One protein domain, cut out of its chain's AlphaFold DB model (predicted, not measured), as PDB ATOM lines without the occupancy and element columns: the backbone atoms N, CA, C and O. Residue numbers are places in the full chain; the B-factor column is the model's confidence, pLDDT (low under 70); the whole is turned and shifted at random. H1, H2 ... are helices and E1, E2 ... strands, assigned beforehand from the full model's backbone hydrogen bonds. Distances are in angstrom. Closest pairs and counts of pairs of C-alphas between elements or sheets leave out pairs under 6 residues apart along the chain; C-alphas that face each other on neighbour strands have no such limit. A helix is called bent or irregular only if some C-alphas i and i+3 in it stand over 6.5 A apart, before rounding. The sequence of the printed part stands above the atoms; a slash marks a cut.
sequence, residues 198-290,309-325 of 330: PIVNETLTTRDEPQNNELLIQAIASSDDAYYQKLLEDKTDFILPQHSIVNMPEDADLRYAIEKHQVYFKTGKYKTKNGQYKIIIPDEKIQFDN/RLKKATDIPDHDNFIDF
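What this domain is: This is residues 198 to 290 and 309 to 325 of the 330 residues of an uncharacterized protein of Helicobacteraceae bacterium (UniProt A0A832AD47). An elongated model has helices H1, H2 and H3 grouped at one end, helix H4 in the middle, and the small hairpin E1-E2 beyond; residues 309 to 325 make the far end. The printed part has 110 residues, under half in named elements, ordered H1 H2 H3 H4 E1 E2: mostly helix, with an antiparallel sheet E1 - E2. It is only just compact, close to loose (radius of gyration of the C-alphas 15.5 A), spanning 53 by 30 by 21 A.

How they stand to each other: Start at the hairpin of E1, residues 269 to 271, and E2, residues 277 to 279: N 270 and O 278 are 3.0 A apart, within hydrogen-bond range. Irregular H4, residues 254 to 267, has C-alphas 259 and 262 8.3 A apart. Its residues 254 to 258 alone touch H2, residues 210 to 223; the closest C-alphas, Gln 218 and Ile 258, are 6.1 A apart. H2 and H3, residues 225 to 233, form a helical hairpin, closest at C-alphas 221 and 228, 5.2 A. H1, residues 198 to 206, is close to H2 but not clearly touching, C-alphas 204 and 213 being closest at 5.7 A. Every O i to N i+4 pair is within hydrogen-bond range in H1 and H2, 4 of 5 in H3, 7 of 10 in H4.

Where its parts are: Find C-alpha 198 at (195.716, 234.080, 221.423), where H1 begins; H2 is 20.1 A long, H4 17.2 A. E2 ends at C-alpha 279, (175.492, 205.194, 214.782).

The domain as a whole: Residues 291 to 308 are not printed, a gap of 34.4 A between C-alphas 290 and 309. The H3 to H4 link is long. Residues 252 to 268, 278 to 290 and 309 to 325 have pLDDT under 70.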
ATOM      1  N   PRO A 198     194.829 233.946 222.580       94.50
ATOM      2  CA  PRO A 198     195.716 234.080 221.423       94.50
ATOM      3  C   PRO A 198     196.891 233.091 221.400       94.50
ATOM      4  O   PRO A 198     197.154 232.504 220.356       94.50
ATOM      5  N   ILE A 199     197.576 232.881 222.533       94.81
ATOM      6  CA  ILE A 199     198.722 231.955 222.623       94.81
ATOM      7  C   ILE A 199     198.274 230.511 222.411       94.81
ATOM      8  O   ILE A 199     198.936 229.760 221.697       94.81
ATOM      9  N   VAL A 200     197.152 230.116 223.013       94.50
ATOM     10  CA  VAL A 200     196.570 228.788 222.797       94.50
ATOM     11  C   VAL A 200     196.188 228.600 221.331       94.50
ATOM     12  O   VAL A 200     196.593 227.605 220.745       94.50
ATOM     13  N   ASN A 201     195.481 229.553 220.721       93.56
ATOM     14  CA  ASN A 201     195.084 229.463 219.314       93.56
ATOM     15  C   ASN A 201     196.306 229.330 218.390       93.56
ATOM     16  O   ASN A 201     196.323 228.448 217.540       93.56
ATOM     17  N   GLU A 202     197.343 230.152 218.584       94.50
ATOM     18  CA  GLU A 202     198.598 230.038 217.827       94.50
ATOM     19  C   GLU A 202     199.276 228.679 218.056       94.50
ATOM     20  O   GLU A 202     199.769 228.064 217.114       94.50
ATOM     21  N   THR A 203     199.265 228.165 219.289       95.06
ATOM     22  CA  THR A 203     199.808 226.831 219.589       95.06
ATOM     23  C   THR A 203     199.051 225.749 218.817       95.06
ATOM     24  O   THR A 203     199.679 224.887 218.209       95.06
ATOM     25  N   LEU A 204     197.716 225.794 218.810       94.12
ATOM     26  CA  LEU A 204     196.885 224.800 218.130       94.12
ATOM     27  C   LEU A 204     197.079 224.805 216.606       94.12
ATOM     28  O   LEU A 204     196.922 223.758 215.985       94.12
ATOM     29  N   THR A 205     197.434 225.942 216.002       93.44
ATOM     30  CA  THR A 205     197.653 226.059 214.548       93.44
ATOM     31  C   THR A 205     199.097 225.819 214.109       93.44
ATOM     32  O   THR A 205     199.324 225.523 212.942       93.44
ATOM     33  N   THR A 206     200.081 225.958 215.005       93.44
ATOM     34  CA  THR A 206     201.512 225.911 214.632       93.44
ATOM     35  C   THR A 206     202.295 224.763 215.254       93.44
ATOM     36  O   THR A 206     203.380 224.442 214.775       93.44
ATOM     37  N   ARG A 207     201.794 224.135 216.325       92.94
ATOM     38  CA  ARG A 207     202.483 223.012 216.964       92.94
ATOM     39  C   ARG A 207     202.260 221.724 216.175       92.94
ATOM     40  O   ARG A 207     201.146 221.203 216.149       92.94
ATOM     41  N   ASP A 208     203.351 221.146 215.681       91.56
ATOM     42  CA  ASP A 208     203.395 219.890 214.908       91.56
ATOM     43  C   ASP A 208     203.170 218.609 215.742       91.56
ATOM     44  O   ASP A 208     203.512 217.502 215.329       91.56
ATOM     45  N   GLU A 209     202.581 218.728 216.933       90.12
ATOM     46  CA  GLU A 209     202.300 217.611 217.839       90.12
ATOM     47  C   GLU A 209     200.781 217.493 218.057       90.12
ATOM     48  O   GLU A 209     200.266 217.940 219.089       90.12
ATOM     49  N   PRO A 210     200.035 216.873 217.116       88.12
ATOM     50  CA  PRO A 210     198.577 216.812 217.175       88.12
ATOM     51  C   PRO A 210     198.046 216.230 218.489       88.12
ATOM     52  O   PRO A 210     197.070 216.723 219.043       88.12
ATOM     53  N   GLN A 211     198.714 215.211 219.039       85.75
ATOM     54  CA  GLN A 211     198.305 214.593 220.305       85.75
ATOM     55  C   GLN A 211     198.432 215.554 221.496       85.75
ATOM     56  O   GLN A 211     197.580 215.562 222.379       85.75
ATOM     57  N   ASN A 212     199.446 216.423 221.506       86.38
ATOM     58  CA  ASN A 212     199.581 217.433 222.554       86.38
ATOM     59  C   ASN A 212     198.548 218.558 222.385       86.38
ATOM     60  O   ASN A 212     198.073 219.104 223.387       86.38
ATOM     61  N   ASN A 213     198.162 218.884 221.143       91.50
ATOM     62  CA  ASN A 213     197.034 219.781 220.857       91.50
ATOM     63  C   ASN A 213     195.713 219.195 221.354       91.50
ATOM     64  O   ASN A 213     194.950 219.897 222.010       91.50
ATOM     65  N   GLU A 214     195.485 217.904 221.147       88.81
ATOM     66  CA  GLU A 214     194.311 217.208 221.669       88.81
ATOM     67  C   GLU A 214     194.245 217.264 223.204       88.81
ATOM     68  O   GLU A 214     193.223 217.659 223.763       88.81
ATOM     69  N   LEU A 215     195.355 216.983 223.897       86.75
ATOM     70  CA  LEU A 215     195.434 217.124 225.358       86.75
ATOM     71  C   LEU A 215     195.175 218.566 225.828       86.75
ATOM     72  O   LEU A 215     194.583 218.777 226.885       86.75
ATOM     73  N   LEU A 216     195.607 219.568 225.051       88.69
ATOM     74  CA  LEU A 216     195.384 220.980 225.370       88.69
ATOM     75  C   LEU A 216     193.894 221.318 225.274       88.69
ATOM     76  O   LEU A 216     193.339 221.924 226.189       88.69
ATOM     77  N   ILE A 217     193.230 220.871 224.209       90.12
ATOM     78  CA  ILE A 217     191.789 221.061 224.030       90.12
ATOM     79  C   ILE A 217     191.004 220.325 225.120       90.12
ATOM     80  O   ILE A 217     190.068 220.902 225.666       90.12
ATOM     81  N   GLN A 218     191.393 219.106 225.501       85.69
ATOM     82  CA  GLN A 218     190.749 218.368 226.597       85.69
ATOM     83  C   GLN A 218     190.859 219.110 227.937       85.69
ATOM     84  O   GLN A 218     189.888 219.186 228.696       85.69
ATOM     85  N   ALA A 219     192.018 219.711 228.217       83.69
ATOM     86  CA  ALA A 219     192.211 220.526 229.410       83.69
ATOM     87  C   ALA A 219     191.360 221.811 229.377       83.69
ATOM     88  O   ALA A 219     190.769 222.180 230.395       83.69
ATOM     89  N   ILE A 220     191.234 222.463 228.215       86.31
ATOM     90  CA  ILE A 220     190.357 223.630 228.019       86.31
ATOM     91  C   ILE A 220     188.892 223.237 228.214       86.31
ATOM     92  O   ILE A 220     188.201 223.847 229.021       86.31
ATOM     93  N   ALA A 221     188.445 222.168 227.561       83.38
ATOM     94  CA  ALA A 221     187.098 221.618 227.677       83.38
ATOM     95  C   ALA A 221     186.702 221.313 229.131       83.38
ATOM     96  O   ALA A 221     185.557 221.514 229.527       83.38
ATOM     97  N   SER A 222     187.664 220.870 229.944       80.31
ATOM     98  CA  SER A 222     187.446 220.552 231.357       80.31
ATOM     99  C   SER A 222     187.402 221.780 232.279       80.31
ATOM    100  O   SER A 222     186.913 221.670 233.402       80.31
ATOM    101  N   SER A 223     187.938 222.932 231.857       79.56
ATOM    102  CA  SER A 223     188.189 224.084 232.745       79.56
ATOM    103  C   SER A 223     187.574 225.417 232.297       79.56
ATOM    104  O   SER A 223     187.256 226.240 233.153       79.56
ATOM    105  N   ASP A 224     187.364 225.634 230.997       79.88
ATOM    106  CA  ASP A 224     186.758 226.833 230.401       79.88
ATOM    107  C   ASP A 224     185.825 226.412 229.246       79.88
ATOM    108  O   ASP A 224     186.182 226.486 228.068       79.88
ATOM    109  N   ASP A 225     184.612 225.956 229.592       81.25
ATOM    110  CA  ASP A 225     183.587 225.529 228.620       81.25
ATOM    111  C   ASP A 225     183.271 226.640 227.608       81.25
ATOM    112  O   ASP A 225     183.201 226.393 226.408       81.25
ATOM    113  N   ALA A 226     183.189 227.896 228.056       85.69
ATOM    114  CA  ALA A 226     182.918 229.025 227.170       85.69
ATOM    115  C   ALA A 226     184.018 229.222 226.117       85.69
ATOM    116  O   ALA A 226     183.728 229.592 224.978       85.69
ATOM    117  N   TYR A 227     185.287 229.004 226.473       88.69
ATOM    118  CA  TYR A 227     186.366 229.025 225.491       88.69
ATOM    119  C   TYR A 227     186.349 227.794 224.593       88.69
ATOM    120  O   TYR A 227     186.536 227.932 223.387       88.69
ATOM    121  N   TYR A 228     186.068 226.620 225.148       87.75
ATOM    122  CA  TYR A 228     185.933 225.408 224.357       87.75
ATOM    123  C   TYR A 228     184.856 225.536 223.269       87.75
ATOM    124  O   TYR A 228     185.132 225.210 222.117       87.75
ATOM    125  N   GLN A 229     183.681 226.096 223.584       86.25
ATOM    126  CA  GLN A 229     182.632 226.335 222.584       86.25
ATOM    127  C   GLN A 229     183.127 227.216 221.427       86.25
ATOM    128  O   GLN A 229     182.860 226.916 220.270       86.25
ATOM    129  N   LYS A 230     183.934 228.247 221.710       87.81
ATOM    130  CA  LYS A 230     184.550 229.072 220.653       87.81
ATOM    131  C   LYS A 230     185.538 228.288 219.793       87.81
ATOM    132  O   LYS A 230     185.592 228.484 218.586       87.81
ATOM    133  N   LEU A 231     186.314 227.384 220.394       88.50
ATOM    134  CA  LEU A 231     187.231 226.529 219.635       88.50
ATOM    135  C   LEU A 231     186.487 225.596 218.672       88.50
ATOM    136  O   LEU A 231     187.043 225.263 217.632       88.50
ATOM    137  N   LEU A 232     185.251 225.187 218.984       85.25
ATOM    138  CA  LEU A 232     184.428 224.389 218.066       85.25
ATOM    139  C   LEU A 232     184.019 225.164 216.808       85.25
ATOM    140  O   LEU A 232     183.917 224.559 215.739       85.25
ATOM    141  N   GLU A 233     183.811 226.475 216.933       84.69
ATOM    142  CA  GLU A 233     183.448 227.373 215.829       84.69
ATOM    143  C   GLU A 233     184.651 227.648 214.902       84.69
ATOM    144  O   GLU A 233     184.491 227.666 213.683       84.69
ATOM    145  N   ASP A 234     185.860 227.763 215.466       79.88
ATOM    146  CA  ASP A 234     187.078 228.216 214.768       79.88
ATOM    147  C   ASP A 234     188.078 227.085 214.415       79.88
ATOM    148  O   ASP A 234     189.249 227.333 214.124       79.88
ATOM    149  N   LYS A 235     187.657 225.813 214.447       77.00
ATOM    150  CA  LYS A 235     188.571 224.648 214.390       77.00
ATOM    151  C   LYS A 235     189.260 224.359 213.049       77.00
ATOM    152  O   LYS A 235     190.013 223.389 212.971       77.00
ATOM    153  N   THR A 236     188.986 225.117 211.989       70.81
ATOM    154  CA  THR A 236     189.382 224.754 210.613       70.81
ATOM    155  C   THR A 236     190.890 224.681 210.389       70.81
ATOM    156  O   THR A 236     191.324 223.916 209.533       70.81
ATOM    157  N   ASP A 237     191.674 225.406 211.189       85.44
ATOM    158  CA  ASP A 237     193.122 225.542 210.990       85.44
ATOM    159  C   ASP A 237     193.953 224.839 212.079       85.44
ATOM    160  O   ASP A 237     195.178 224.961 212.112       85.44
ATOM    161  N   PHE A 238     193.312 224.116 213.003       91.94
ATOM    162  CA  PHE A 238     194.026 223.452 214.092       91.94
ATOM    163  C   PHE A 238     194.694 222.156 213.623       91.94
ATOM    164  O   PHE A 238     194.078 221.302 212.981       91.94
ATOM    165  N   ILE A 239     195.953 221.966 214.019       91.00
ATOM    166  CA  ILE A 239     196.710 220.733 213.801       91.00
ATOM    167  C   ILE A 239     196.239 219.708 214.839       91.00
ATOM    168  O   ILE A 239     196.756 219.637 215.955       91.00
ATOM    169  N   LEU A 240     195.219 218.929 214.488       88.25
ATOM    170  CA  LEU A 240     194.569 217.968 215.381       88.25
ATOM    171  C   LEU A 240     194.657 216.541 214.845       88.25
ATOM    172  O   LEU A 240     194.769 216.335 213.634       88.25
ATOM    173  N   PRO A 241     194.611 215.525 215.725       83.38
ATOM    174  CA  PRO A 241     194.483 214.156 215.269       83.38
ATOM    175  C   PRO A 241     193.137 213.982 214.557       83.38
ATOM    176  O   PRO A 241     192.151 214.645 214.884       83.38
ATOM    177  N   GLN A 242     193.069 213.012 213.640       76.75
ATOM    178  CA  GLN A 242     191.834 212.639 212.935       76.75
ATOM    179  C   GLN A 242     190.655 212.401 213.905       76.75
ATOM    180  O   GLN A 242     189.501 212.684 213.588       76.75
ATOM    181  N   HIS A 243     190.960 211.927 215.117       75.94
ATOM    182  CA  HIS A 243     190.014 211.564 216.174       75.94
ATOM    183  C   HIS A 243     190.040 212.536 217.357       75.94
ATOM    184  O   HIS A 243     190.203 212.124 218.504       75.94
ATOM    185  N   SER A 244     189.905 213.828 217.071       83.50
ATOM    186  CA  SER A 244     189.866 214.875 218.096       83.50
ATOM    187  C   SER A 244     188.490 215.030 218.747       83.50
ATOM    188  O   SER A 244     187.465 214.907 218.070       83.50
ATOM    189  N   ILE A 245     188.447 215.396 220.035       82.50
ATOM    190  CA  ILE A 245     187.190 215.714 220.730       82.50
ATOM    191  C   ILE A 245     186.390 216.840 220.065       82.50
ATOM    192  O   ILE A 245     185.171 216.864 220.194       82.50
ATOM    193  N   VAL A 246     187.020 217.743 219.301       83.75
ATOM    194  CA  VAL A 246     186.290 218.810 218.583       83.75
ATOM    195  C   VAL A 246     185.438 218.286 217.425       83.75
ATOM    196  O   VAL A 246     184.599 219.009 216.889       83.75
ATOM    197  N   ASN A 247     185.668 217.041 217.003       78.75
ATOM    198  CA  ASN A 247     184.900 216.358 215.962       78.75
ATOM    199  C   ASN A 247     183.820 215.441 216.542       78.75
ATOM    200  O   ASN A 247     183.190 214.678 215.807       78.75
ATOM    201  N   MET A 248     183.601 215.498 217.856       76.00
ATOM    202  CA  MET A 248     182.481 214.817 218.483       76.00
ATOM    203  C   MET A 248     181.162 215.542 218.186       76.00
ATOM    204  O   MET A 248     181.149 216.748 217.943       76.00
ATOM    205  N   PRO A 249     180.044 214.804 218.159       72.19
ATOM    206  CA  PRO A 249     178.748 215.371 217.847       72.19
ATOM    207  C   PRO A 249     178.275 216.254 219.006       72.19
ATOM    208  O   PRO A 249     178.535 215.962 220.173       72.19
ATOM    209  N   GLU A 250     177.556 217.329 218.688       74.94
ATOM    210  CA  GLU A 250     177.117 218.351 219.657       74.94
ATOM    211  C   GLU A 250     176.241 217.788 220.796       74.94
ATOM    212  O   GLU A 250     176.152 218.352 221.889       74.94
ATOM    213  N   ASP A 251     175.598 216.644 220.563       72.31
ATOM    214  CA  ASP A 251     174.753 215.945 221.528       72.31
ATOM    215  C   ASP A 251     175.501 214.912 222.394       72.31
ATOM    216  O   ASP A 251     174.863 214.191 223.177       72.31
ATOM    217  N   ALA A 252     176.835 214.864 222.299       69.88
ATOM    218  CA  ALA A 252     177.711 214.132 223.209       69.88
ATOM    219  C   ALA A 252     177.935 214.906 224.519       69.88
ATOM    220  O   ALA A 252     178.065 216.135 224.536       69.88
ATOM    221  N   ASP A 253     177.971 214.194 225.650       68.38
ATOM    222  CA  ASP A 253     178.392 214.779 226.931       68.38
ATOM    223  C   ASP A 253     179.893 214.970 226.936       68.38
ATOM    224  O   ASP A 253     180.635 213.998 226.971       68.38
ATOM    225  N   LEU A 254     180.316 216.233 226.898       65.81
ATOM    226  CA  LEU A 254     181.708 216.624 226.781       65.81
ATOM    227  C   LEU A 254     182.571 216.092 227.926       65.81
ATOM    228  O   LEU A 254     183.691 215.646 227.695       65.81
ATOM    229  N   ARG A 255     182.043 216.098 229.155       65.00
ATOM    230  CA  ARG A 255     182.792 215.668 230.343       65.00
ATOM    231  C   ARG A 255     183.054 214.168 230.288       65.00
ATOM    232  O   ARG A 255     184.165 213.722 230.547       65.00
ATOM    233  N   TYR A 256     182.051 213.408 229.858       64.31
ATOM    234  CA  TYR A 256     182.161 211.964 229.658       64.31
ATOM    235  C   TYR A 256     182.954 211.600 228.388       64.31
ATOM    236  O   TYR A 256     183.681 210.608 228.332       64.31
ATOM    237  N   ALA A 257     182.840 212.433 227.356       63.09
ATOM    238  CA  ALA A 257     183.507 212.290 226.075       63.09
ATOM    239  C   ALA A 257     185.023 212.433 226.191       63.09
ATOM    240  O   ALA A 257     185.730 211.626 225.599       63.09
ATOM    241  N   ILE A 258     185.534 213.383 226.978       67.38
ATOM    242  CA  ILE A 258     186.982 213.560 227.184       67.38
ATOM    243  C   ILE A 258     187.626 212.250 227.663       67.38
ATOM    244  O   ILE A 258     188.611 211.798 227.079       67.38
ATOM    245  N   GLU A 259     187.013 211.564 228.630       65.50
ATOM    246  CA  GLU A 259     187.543 210.312 229.186       65.50
ATOM    247  C   GLU A 259     187.424 209.098 228.248       65.50
ATOM    248  O   GLU A 259     188.134 208.103 228.429       65.50
ATOM    249  N   LYS A 260     186.508 209.132 227.268       65.12
ATOM    250  CA  LYS A 260     186.131 207.962 226.447       65.12
ATOM    251  C   LYS A 260     186.155 208.203 224.931       65.12
ATOM    252  O   LYS A 260     185.740 207.317 224.184       65.12
ATOM    253  N   HIS A 261     186.671 209.333 224.446       68.12
ATOM    254  CA  HIS A 261     186.637 209.717 223.025       68.12
ATOM    255  C   HIS A 261     187.263 208.656 222.104       68.12
ATOM    256  O   HIS A 261     186.731 208.372 221.034       68.12
ATOM    257  N   GLN A 262     188.321 207.962 222.534       64.81
ATOM    258  CA  GLN A 262     188.905 206.861 221.754       64.81
ATOM    259  C   GLN A 262     187.917 205.706 221.524       64.81
ATOM    260  O   GLN A 262     187.861 205.126 220.439       64.81
ATOM    261  N   VAL A 263     187.095 205.379 222.526       63.22
ATOM    262  CA  VAL A 263     186.054 204.345 222.411       63.22
ATOM    263  C   VAL A 263     184.941 204.809 221.466       63.22
ATOM    264  O   VAL A 263     184.402 203.989 220.718       63.22
ATOM    265  N   TYR A 264     184.642 206.113 221.438       65.69
ATOM    266  CA  TYR A 264     183.653 206.703 220.534       65.69
ATOM    267  C   TYR A 264     184.096 206.491 219.090       65.69
ATOM    268  O   TYR A 264     183.391 205.848 218.313       65.69
ATOM    269  N   PHE A 265     185.309 206.933 218.761       64.06
ATOM    270  CA  PHE A 265     185.851 206.800 217.415       64.06
ATOM    271  C   PHE A 265     186.045 205.330 217.012       64.06
ATOM    272  O   PHE A 265     185.768 204.973 215.876       64.06
ATOM    273  N   LYS A 266     186.406 204.437 217.944       62.47
ATOM    274  CA  LYS A 266     186.544 202.995 217.669       62.47
ATOM    275  C   LYS A 266     185.223 202.293 217.339       62.47
ATOM    276  O   LYS A 266     185.218 201.353 216.548       62.47
ATOM    277  N   THR A 267     184.132 202.665 218.007       62.97
ATOM    278  CA  THR A 267     182.853 201.939 217.914       62.97
ATOM    279  C   THR A 267     181.869 202.594 216.958       62.97
ATOM    280  O   THR A 267     181.025 201.895 216.399       62.97
ATOM    281  N   GLY A 268     181.947 203.919 216.793       61.47
ATOM    282  CA  GLY A 268     180.974 204.707 216.043       61.47
ATOM    283  C   GLY A 268     179.559 204.666 216.637       61.47
ATOM    284  O   GLY A 268     178.619 205.136 216.008       61.47
ATOM    285  N   LYS A 269     179.365 204.088 217.829       70.50
ATOM    286  CA  LYS A 269     178.048 203.809 218.425       70.50
ATOM    287  C   LYS A 269     177.924 204.525 219.762       70.50
ATOM    288  O   LYS A 269     178.718 204.287 220.673       70.50
ATOM    289  N   TYR A 270     176.905 205.371 219.901       71.44
ATOM    290  CA  TYR A 270     176.671 206.110 221.138       71.44
ATOM    291  C   TYR A 270     175.190 206.369 221.410       71.44
ATOM    292  O   TYR A 270     174.351 206.327 220.512       71.44
ATOM    293  N   LYS A 271     174.871 206.653 222.669       74.06
ATOM    294  CA  LYS A 271     173.575 207.157 223.114       74.06
ATOM    295  C   LYS A 271     173.747 208.614 223.524       74.06
ATOM    296  O   LYS A 271     174.647 208.915 224.296       74.06
ATOM    297  N   THR A 272     172.932 209.510 222.986       74.06
ATOM    298  CA  THR A 272     172.991 210.961 223.217       74.06
ATOM    299  C   THR A 272     172.648 211.316 224.663       74.06
ATOM    300  O   THR A 272     172.046 210.508 225.373       74.06
ATOM    301  N   LYS A 273     172.924 212.561 225.078       73.00
ATOM    302  CA  LYS A 273     172.468 213.107 226.377       73.00
ATOM    303  C   LYS A 273     170.970 212.905 226.634       73.00
ATOM    304  O   LYS A 273     170.552 212.669 227.759       73.00
ATOM    305  N   ASN A 274     170.160 212.952 225.575       76.12
ATOM    306  CA  ASN A 274     168.703 212.802 225.644       76.12
ATOM    307  C   ASN A 274     168.241 211.333 225.571       76.12
ATOM    308  O   ASN A 274     167.047 211.065 225.437       76.12
ATOM    309  N   GLY A 275     169.170 210.375 225.603       70.06
ATOM    310  CA  GLY A 275     168.878 208.945 225.604       70.06
ATOM    311  C   GLY A 275     168.583 208.336 224.229       70.06
ATOM    312  O   GLY A 275     168.106 207.204 224.168       70.06
ATOM    313  N   GLN A 276     168.855 209.049 223.131       75.94
ATOM    314  CA  GLN A 276     168.653 208.537 221.770       75.94
ATOM    315  C   GLN A 276     169.888 207.776 221.286       75.94
ATOM    316  O   GLN A 276     171.001 208.235 221.491       75.94
ATOM    317  N   TYR A 277     169.721 206.651 220.596       70.94
ATOM    318  CA  TYR A 277     170.849 205.900 220.035       70.94
ATOM    319  C   TYR A 277     171.225 206.415 218.645       70.94
ATOM    320  O   TYR A 277     170.354 206.636 217.802       70.94
ATOM    321  N   LYS A 278     172.526 206.576 218.398       69.81
ATOM    322  CA  LYS A 278     173.096 207.018 217.125       69.81
ATOM    323  C   LYS A 278     174.281 206.143 216.721       69.81
ATOM    324  O   LYS A 278     175.069 205.693 217.554       69.81
ATOM    325  N   ILE A 279     174.386 205.911 215.414       65.25
ATOM    326  CA  ILE A 279     175.492 205.194 214.782       65.25
ATOM    327  C   ILE A 279     176.098 206.126 213.741       65.25
ATOM    328  O   ILE A 279     175.399 206.602 212.848       65.25
ATOM    329  N   ILE A 280     177.392 206.371 213.862       61.12
ATOM    330  CA  ILE A 280     178.227 207.012 212.858       61.12
ATOM    331  C   ILE A 280     179.134 205.914 212.328       61.12
ATOM    332  O   ILE A 280     179.823 205.251 213.097       61.12
ATOM    333  N   ILE A 281     179.088 205.677 211.023       52.91
ATOM    334  CA  ILE A 281     180.029 204.777 210.361       52.91
ATOM    335  C   ILE A 281     181.268 205.631 210.091       52.91
ATOM    336  O   ILE A 281     181.156 206.574 209.311       52.91
ATOM    337  N   PRO A 282     182.415 205.386 210.749       48.72
ATOM    338  CA  PRO A 282     183.637 206.087 210.393       48.72
ATOM    339  C   PRO A 282     183.997 205.692 208.960       48.72
ATOM    340  O   PRO A 282     184.009 204.501 208.643       48.72
ATOM    341  N   ASP A 283     184.290 206.671 208.104       41.56
ATOM    342  CA  ASP A 283     184.604 206.430 206.688       41.56
ATOM    343  C   ASP A 283     185.881 205.584 206.487       41.56
ATOM    344  O   ASP A 283     186.098 205.026 205.412       41.56
ATOM    345  N   GLU A 284     186.705 205.406 207.528       42.84
ATOM    346  CA  GLU A 284     187.955 204.647 207.472       42.84
ATOM    347  C   GLU A 284     188.145 203.716 208.679       42.84
ATOM    348  O   GLU A 284     187.691 203.978 209.794       42.84
ATOM    349  N   LYS A 285     188.848 202.592 208.463       40.78
ATOM    350  CA  LYS A 285     189.240 201.661 209.531       40.78
ATOM    351  C   LYS A 285     190.309 202.308 210.408       40.78
ATOM    352  O   LYS A 285     191.460 202.423 210.003       40.78
ATOM    353  N   ILE A 286     189.934 202.647 211.630       42.72
ATOM    354  CA  ILE A 286     190.808 203.323 212.585       42.72
ATOM    355  C   ILE A 286     191.747 202.314 213.257       42.72
ATOM    356  O   ILE A 286     191.289 201.343 213.866       42.72
ATOM    357  N   GLN A 287     193.059 202.556 213.187       36.31
ATOM    358  CA  GLN A 287     194.051 201.880 214.026       36.31
ATOM    359  C   GLN A 287     194.501 202.828 215.141       36.31
ATOM    360  O   GLN A 287     195.129 203.849 214.879       36.31
ATOM    361  N   PHE A 288     194.176 202.486 216.389       42.47
ATOM    362  CA  PHE A 288     194.743 203.150 217.561       42.47
ATOM    363  C   PHE A 288     196.031 202.432 217.954       42.47
ATOM    364  O   PHE A 288     196.004 201.234 218.248       42.47
ATOM    365  N   ASP A 289     197.143 203.160 217.965       36.31
ATOM    366  CA  ASP A 289     198.415 202.652 218.461       36.31
ATOM    367  C   ASP A 289     198.353 202.617 219.999       36.31
ATOM    368  O   ASP A 289     198.347 203.647 220.673       36.31
ATOM    369  N   ASN A 290     198.238 201.420 220.579       37.69
ATOM    370  CA  ASN A 290     198.069 201.209 222.027       37.69
ATOM    371  C   ASN A 290     199.348 201.494 222.850       37.69
ATOM    372  O   ASN A 290     199.433 201.104 224.014       37.69
ATOM    373  N   ARG A 309     165.644 189.963 224.945       33.66
ATOM    374  CA  ARG A 309     165.479 190.198 223.501       33.66
ATOM    375  C   ARG A 309     164.580 191.413 223.234       33.66
ATOM    376  O   ARG A 309     163.400 191.380 223.596       33.66
ATOM    377  N   LEU A 310     165.108 192.427 222.554       36.53
ATOM    378  CA  LEU A 310     164.354 193.590 222.078       36.53
ATOM    379  C   LEU A 310     163.859 193.415 220.623       36.53
ATOM    380  O   LEU A 310     164.293 192.512 219.908       36.53
ATOM    381  N   LYS A 311     162.839 194.201 220.240       36.75
ATOM    382  CA  LYS A 311     161.899 193.946 219.123       36.75
ATOM    383  C   LYS A 311     161.841 195.062 218.054       36.75
ATOM    384  O   LYS A 311     160.949 194.984 217.208       36.75
ATOM    385  N   LYS A 312     162.692 196.102 218.053       32.53
ATOM    386  CA  LYS A 312     162.577 197.206 217.069       32.53
ATOM    387  C   LYS A 312     163.916 197.689 216.495       32.53
ATOM    388  O   LYS A 312     164.970 197.541 217.088       32.53
ATOM    389  N   ALA A 313     163.844 198.320 215.319       35.94
ATOM    390  CA  ALA A 313     164.978 198.817 214.524       35.94
ATOM    391  C   ALA A 313     165.763 200.005 215.138       35.94
ATOM    392  O   ALA A 313     166.675 200.525 214.509       35.94
ATOM    393  N   THR A 314     165.409 200.436 216.352       39.47
ATOM    394  CA  THR A 314     166.162 201.387 217.194       39.47
ATOM    395  C   THR A 314     167.117 200.693 218.173       39.47
ATOM    396  O   THR A 314     167.801 201.373 218.932       39.47
ATOM    397  N   ASP A 315     167.153 199.361 218.179       44.78
ATOM    398  CA  ASP A 315     167.921 198.565 219.131       44.78
ATOM    399  C   ASP A 315     169.260 198.128 218.504       44.78
ATOM    400  O   ASP A 315     169.291 197.403 217.507       44.78
ATOM    401  N   ILE A 316     170.383 198.563 219.089       44.53
ATOM    402  CA  ILE A 316     171.696 197.952 218.836       44.53
ATOM    403  C   ILE A 316     171.669 196.541 219.465       44.53
ATOM    404  O   ILE A 316     171.122 196.395 220.560       44.53
ATOM    405  N   PRO A 317     172.218 195.494 218.815       40.22
ATOM    406  CA  PRO A 317     172.246 194.143 219.376       40.22
ATOM    407  C   PRO A 317     172.865 194.125 220.780       40.22
ATOM    408  O   PRO A 317     173.819 194.860 221.030       40.22
ATOM    409  N   ASP A 318     172.382 193.231 221.653       42.12
ATOM    410  CA  ASP A 318     172.761 193.035 223.074       42.12
ATOM    411  C   ASP A 318     174.284 192.854 223.357       42.12
ATOM    412  O   ASP A 318     174.688 192.558 224.486       42.12
ATOM    413  N   HIS A 319     175.149 192.963 222.344       37.75
ATOM    414  CA  HIS A 319     176.548 192.536 222.340       37.75
ATOM    415  C   HIS A 319     177.539 193.547 221.740       37.75
ATOM    416  O   HIS A 319     178.726 193.235 221.665       37.75
ATOM    417  N   ASP A 320     177.101 194.740 221.335       50.19
ATOM    418  CA  ASP A 320     178.016 195.750 220.796       50.19
ATOM    419  C   ASP A 320     178.442 196.760 221.865       50.19
ATOM    420  O   ASP A 320     177.612 197.358 222.546       50.19
ATOM    421  N   ASN A 321     179.753 196.983 221.995       55.84
ATOM    422  CA  ASN A 321     180.290 198.059 222.828       55.84
ATOM    423  C   ASN A 321     179.800 199.419 222.290       55.84
ATOM    424  O   ASN A 321     180.022 199.721 221.116       55.84
ATOM    425  N   PHE A 322     179.163 200.233 223.137       59.75
ATOM    426  CA  PHE A 322     178.715 201.597 222.823       59.75
ATOM    427  C   PHE A 322     178.963 202.537 224.012       59.75
ATOM    428  O   PHE A 322     179.147 202.080 225.141       59.75
ATOM    429  N   ILE A 323     178.966 203.846 223.762       64.44
ATOM    430  CA  ILE A 323     179.098 204.877 224.805       64.44
ATOM    431  C   ILE A 323     177.726 205.441 225.159       64.44
ATOM    432  O   ILE A 323     177.003 205.887 224.274       64.44
ATOM    433  N   ASP A 324     177.369 205.452 226.442       68.56
ATOM    434  CA  ASP A 324     176.129 206.065 226.926       68.56
ATOM    435  C   ASP A 324     176.395 207.472 227.498       68.56
ATOM    436  O   ASP A 324     176.897 207.589 228.609       68.56
ATOM    437  N   PHE A 325     176.069 208.538 226.754       68.25
ATOM    438  CA  PHE A 325     176.174 209.927 227.241       68.25
ATOM    439  C   PHE A 325     174.961 210.378 228.071       68.25
ATOM    440  O   PHE A 325     174.959 211.503 228.561       68.25
TER     441      PHE A 325